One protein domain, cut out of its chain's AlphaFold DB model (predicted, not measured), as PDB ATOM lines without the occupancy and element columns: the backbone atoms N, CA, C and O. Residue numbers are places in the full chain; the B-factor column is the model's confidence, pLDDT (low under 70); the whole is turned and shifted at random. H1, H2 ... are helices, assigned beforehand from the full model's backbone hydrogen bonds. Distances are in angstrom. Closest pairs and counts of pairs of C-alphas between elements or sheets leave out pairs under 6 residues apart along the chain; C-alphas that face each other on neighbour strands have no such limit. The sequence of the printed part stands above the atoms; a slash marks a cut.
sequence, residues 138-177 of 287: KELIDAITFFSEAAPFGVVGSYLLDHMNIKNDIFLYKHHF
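This is residues 138 to 177 of the 287 residues of an uncharacterized protein of Lachnoclostridium phytofermentans (strain ATCC 700394 / DSM 18823 / ISDg) (UniProt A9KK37). A short helical hairpin, H1 and then H2, crossed at a steep tilt, is followed by a long tail with no named element, residues 164 to 177, which folds back from the end of H2. The printed part has 40 residues, with two named helices holding 22 of them and no named strand; the class is all helix. It is compact, with a radius of gyration of the C-alphas of 9.5 A, and spans 27 by 19 by 15 A.

H1, residues 138 to 150, begins at C-alpha 138 (221.042, 143.251, 159.302) and is 18.1 A long from first to last C-alpha. H2, residues 155 to 163, measures 12.4 A and ends at C-alpha 163 (236.057, 139.978, 160.990).

H1 touches H2 with residues 144 to 148 alone; their closest C-alphas, of Ser 148 and Gly 157, are 4.4 A apart. They form a helical hairpin, running opposite ways at a steep tilt of 42 degrees. Every O i to N i+4 pair is within hydrogen-bond range in H2, and 8 of 9 in H1.

The C-alphas farthest apart, of Met 164 and His 175, are 27.2 A apart. The link from H1 to H2 is tight. The printed part has no cut, and no printed residue is under 70 in pLDDT.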
ATOM      1  N   LYS A 138     220.695 141.855 159.003       87.00
ATOM      2  CA  LYS A 138     221.042 143.251 159.302       87.00
ATOM      3  C   LYS A 138     220.743 143.626 160.757       87.00
ATOM      4  O   LYS A 138     221.551 144.285 161.399       87.00
ATOM      5  N   GLU A 139     219.621 143.172 161.304       90.31
ATOM      6  CA  GLU A 139     219.215 143.447 162.683       90.31
ATOM      7  C   GLU A 139     220.210 142.873 163.699       90.31
ATOM      8  O   GLU A 139     220.433 143.463 164.758       90.31
ATOM      9  N   LEU A 140     220.837 141.735 163.374       90.81
ATOM     10  CA  LEU A 140     221.885 141.152 164.203       90.81
ATOM     11  C   LEU A 140     223.159 141.997 164.143       90.81
ATOM     12  O   LEU A 140     223.773 142.231 165.180       90.81
ATOM     13  N   ILE A 141     223.534 142.497 162.963       90.94
ATOM     14  CA  ILE A 141     224.675 143.411 162.806       90.94
ATOM     15  C   ILE A 141     224.439 144.704 163.598       90.94
ATOM     16  O   ILE A 141     225.328 145.140 164.331       90.94
ATOM     17  N   ASP A 142     223.239 145.281 163.527       92.25
ATOM     18  CA  ASP A 142     222.869 146.475 164.296       92.25
ATOM     19  C   ASP A 142     222.940 146.198 165.808       92.25
ATOM     20  O   ASP A 142     223.479 147.004 166.570       92.25
ATOM     21  N   ALA A 143     222.467 145.028 166.252       92.62
ATOM     22  CA  ALA A 143     222.565 144.605 167.646       92.62
ATOM     23  C   ALA A 143     224.024 144.421 168.094       92.62
ATOM     24  O   ALA A 143     224.398 144.931 169.149       92.62
ATOM     25  N   ILE A 144     224.862 143.743 167.302       92.50
ATOM     26  CA  ILE A 144     226.297 143.581 167.583       92.50
ATOM     27  C   ILE A 144     226.958 144.956 167.679       92.50
ATOM     28  O   ILE A 144     227.687 145.215 168.634       92.50
ATOM     29  N   THR A 145     226.658 145.854 166.741       92.38
ATOM     30  CA  THR A 145     227.181 147.224 166.725       92.38
ATOM     31  C   THR A 145     226.782 147.967 167.996       92.38
ATOM     32  O   THR A 145     227.644 148.514 168.681       92.38
ATOM     33  N   PHE A 146     225.511 147.905 168.393       92.12
ATOM     34  CA  PHE A 146     225.041 148.564 169.605       92.12
ATOM     35  C   PHE A 146     225.660 147.979 170.885       92.12
ATOM     36  O   PHE A 146     226.141 148.714 171.752       92.12
ATOM     37  N   PHE A 147     225.646 146.654 171.034       91.50
ATOM     38  CA  PHE A 147     226.129 145.988 172.244       91.50
ATOM     39  C   PHE A 147     227.650 145.962 172.345       91.50
ATOM     40  O   PHE A 147     228.161 145.886 173.464       91.50
ATOM     41  N   SER A 148     228.365 146.103 171.224       91.19
ATOM     42  CA  SER A 148     229.820 146.258 171.231       91.19
ATOM     43  C   SER A 148     230.258 147.456 172.064       91.19
ATOM     44  O   SER A 148     231.287 147.374 172.705       91.19
ATOM     45  N   GLU A 149     229.447 148.509 172.167       87.81
ATOM     46  CA  GLU A 149     229.773 149.690 172.972       87.81
ATOM     47  C   GLU A 149     228.872 149.817 174.215       87.81
ATOM     48  O   GLU A 149     229.281 150.344 175.249       87.81
ATOM     49  N   ALA A 150     227.627 149.332 174.168       86.62
ATOM     50  CA  ALA A 150     226.677 149.510 175.268       86.62
ATOM     51  C   ALA A 150     226.849 148.504 176.421       86.62
ATOM     52  O   ALA A 150     226.492 148.820 177.561       86.62
ATOM     53  N   ALA A 151     227.354 147.295 176.150       87.25
ATOM     54  CA  ALA A 151     227.425 146.211 177.131       87.25
ATOM     55  C   ALA A 151     228.850 145.963 177.668       87.25
ATOM     56  O   ALA A 151     229.845 146.301 177.021       87.25
ATOM     57  N   PRO A 152     228.984 145.344 178.861       86.69
ATOM     58  CA  PRO A 152     230.246 144.734 179.278       86.69
ATOM     59  C   PRO A 152     230.727 143.711 178.244       86.69
ATOM     60  O   PRO A 152     229.906 143.104 177.560       86.69
ATOM     61  N   PHE A 153     232.042 143.494 178.157       90.94
ATOM     62  CA  PHE A 153     232.643 142.576 177.179       90.94
ATOM     63  C   PHE A 153     232.394 142.953 175.714       90.94
ATOM     64  O   PHE A 153     232.509 142.116 174.820       90.94
ATOM     65  N   GLY A 154     232.130 144.234 175.452       90.94
ATOM     66  CA  GLY A 154     231.926 144.780 174.112       90.94
ATOM     67  C   GLY A 154     233.054 144.490 173.111       90.94
ATOM     68  O   GLY A 154     232.838 144.454 171.898       90.94
ATOM     69  N   VAL A 155     234.245 144.152 173.621       91.75
ATOM     70  CA  VAL A 155     235.382 143.668 172.831       91.75
ATOM     71  C   VAL A 155     235.016 142.488 171.926       91.75
ATOM     72  O   VAL A 155     235.519 142.418 170.810       91.75
ATOM     73  N   VAL A 156     234.113 141.600 172.358       91.81
ATOM     74  CA  VAL A 156     233.644 140.464 171.548       91.81
ATOM     75  C   VAL A 156     232.935 140.966 170.292       91.81
ATOM     76  O   VAL A 156     233.280 140.551 169.189       91.81
ATOM     77  N   GLY A 157     232.012 141.920 170.441       92.12
ATOM     78  CA  GLY A 157     231.352 142.559 169.303       92.12
ATOM     79  C   GLY A 157     232.354 143.261 168.387       92.12
ATOM     80  O   GLY A 157     232.272 143.128 167.172       92.12
ATOM     81  N   SER A 158     233.371 143.913 168.960       92.19
ATOM     82  CA  SER A 158     234.446 144.529 168.176       92.19
ATOM     83  C   SER A 158     235.251 143.518 167.345       92.19
ATOM     84  O   SER A 158     235.637 143.842 166.228       92.19
ATOM     85  N   TYR A 159     235.498 142.301 167.846       91.69
ATOM     86  CA  TYR A 159     236.136 141.238 167.054       91.69
ATOM     87  C   TYR A 159     235.243 140.738 165.914       91.69
ATOM     88  O   TYR A 159     235.740 140.515 164.813       91.69
ATOM     89  N   LEU A 160     233.938 140.585 166.159       91.44
ATOM     90  CA  LEU A 160     232.984 140.150 165.135       91.44
ATOM     91  C   LEU A 160     232.871 141.177 164.000       91.44
ATOM     92  O   LEU A 160     232.933 140.810 162.829       91.44
ATOM     93  N   LEU A 161     232.756 142.464 164.339       91.12
ATOM     94  CA  LEU A 161     232.682 143.547 163.354       91.12
ATOM     95  C   LEU A 161     233.969 143.659 162.530       91.12
ATOM     96  O   LEU A 161     233.891 143.794 161.311       91.12
ATOM     97  N   ASP A 162     235.138 143.543 163.168       90.69
ATOM     98  CA  ASP A 162     236.427 143.523 162.469       90.69
ATOM     99  C   ASP A 162     236.515 142.357 161.473       90.69
ATOM    100  O   ASP A 162     236.981 142.559 160.352       90.69
ATOM    101  N   HIS A 163     236.059 141.158 161.863       88.62
ATOM    102  CA  HIS A 163     236.057 139.978 160.990       88.62
ATOM    103  C   HIS A 163     235.192 140.201 159.745       88.62
ATOM    104  O   HIS A 163     235.645 139.961 158.630       88.62
ATOM    105  N   MET A 164     233.986 140.743 159.936       88.81
ATOM    106  CA  MET A 164     233.061 141.083 158.848       88.81
ATOM    107  C   MET A 164     233.476 142.349 158.073       88.81
ATOM    108  O   MET A 164     232.801 142.741 157.120       88.81
ATOM    109  N   ASN A 165     234.559 143.026 158.480       89.44
ATOM    110  CA  ASN A 165     234.994 144.321 157.950       89.44
ATOM    111  C   ASN A 165     233.889 145.405 158.002       89.44
ATOM    112  O   ASN A 165     233.775 146.254 157.113       89.44
ATOM    113  N   ILE A 166     233.075 145.383 159.061       89.19
ATOM    114  CA  ILE A 166     231.990 146.334 159.325       89.19
ATOM    115  C   ILE A 166     232.475 147.378 160.328       89.19
ATOM    116  O   ILE A 166     233.145 147.069 161.313       89.19
ATOM    117  N   LYS A 167     232.124 148.642 160.093       87.38
ATOM    118  CA  LYS A 167     232.408 149.747 161.014       87.38
ATOM    119  C   LYS A 167     231.106 150.292 161.571       87.38
ATOM    120  O   LYS A 167     230.113 150.339 160.858       87.38
ATOM    121  N   ASN A 168     231.138 150.751 162.819       87.38
ATOM    122  CA  ASN A 168     230.010 151.466 163.396       87.38
ATOM    123  C   ASN A 168     229.880 152.856 162.751       87.38
ATOM    124  O   ASN A 168     230.735 153.720 162.949       87.38
ATOM    125  N   ASP A 169     228.805 153.063 162.003       85.88
ATOM    126  CA  ASP A 169     228.386 154.342 161.425       85.88
ATOM    127  C   ASP A 169     226.975 154.770 161.878       85.88
ATOM    128  O   ASP A 169     226.490 155.831 161.484       85.88
ATOM    129  N   ILE A 170     226.337 153.977 162.749       86.62
ATOM    130  CA  ILE A 170     224.940 154.149 163.172       86.62
ATOM    131  C   ILE A 170     224.849 154.756 164.575       86.62
ATOM    132  O   ILE A 170     224.018 155.633 164.827       86.62
ATOM    133  N   PHE A 171     225.690 154.295 165.506       88.31
ATOM    134  CA  PHE A 171     225.573 154.633 166.924       88.31
ATOM    135  C   PHE A 171     226.711 155.521 167.404       88.31
ATOM    136  O   PHE A 171     227.886 155.256 167.160       88.31
ATOM    137  N   LEU A 172     226.346 156.539 168.181       84.88
ATOM    138  CA  LEU A 172     227.282 157.436 168.838       84.88
ATOM    139  C   LEU A 172     226.931 157.557 170.319       84.88
ATOM    140  O   LEU A 172     225.778 157.809 170.679       84.88
ATOM    141  N   TYR A 173     227.933 157.414 171.184       80.06
ATOM    142  CA  TYR A 173     227.719 157.330 172.625       80.06
ATOM    143  C   TYR A 173     228.220 158.577 173.350       80.06
ATOM    144  O   TYR A 173     229.416 158.855 173.476       80.06
ATOM    145  N   LYS A 174     227.274 159.318 173.922       74.06
ATOM    146  CA  LYS A 174     227.584 160.436 174.809       74.06
ATOM    147  C   LYS A 174     227.891 159.906 176.214       74.06
ATOM    148  O   LYS A 174     227.103 159.144 176.762       74.06
ATOM    149  N   HIS A 175     229.004 160.340 176.811       72.94
ATOM    150  CA  HIS A 175     229.442 159.939 178.161       72.94
ATOM    151  C   HIS A 175     229.772 158.441 178.307       72.94
ATOM    152  O   HIS A 175     229.462 157.820 179.325       72.94
ATOM    153  N   HIS A 176     230.414 157.857 177.295       73.31
ATOM    154  CA  HIS A 176     230.795 156.447 177.317       73.31
ATOM    155  C   HIS A 176     232.035 156.188 178.197       73.31
ATOM    156  O   HIS A 176     233.089 156.804 178.020       73.31
ATOM    157  N   PHE A 177     231.924 155.257 179.151       76.38
ATOM    158  CA  PHE A 177     233.015 154.866 180.052       76.38
ATOM    159  C   PHE A 177     233.935 153.819 179.404       76.38
ATOM    160  O   PHE A 177     233.980 152.667 179.834       76.38
TER     161      PHE A 177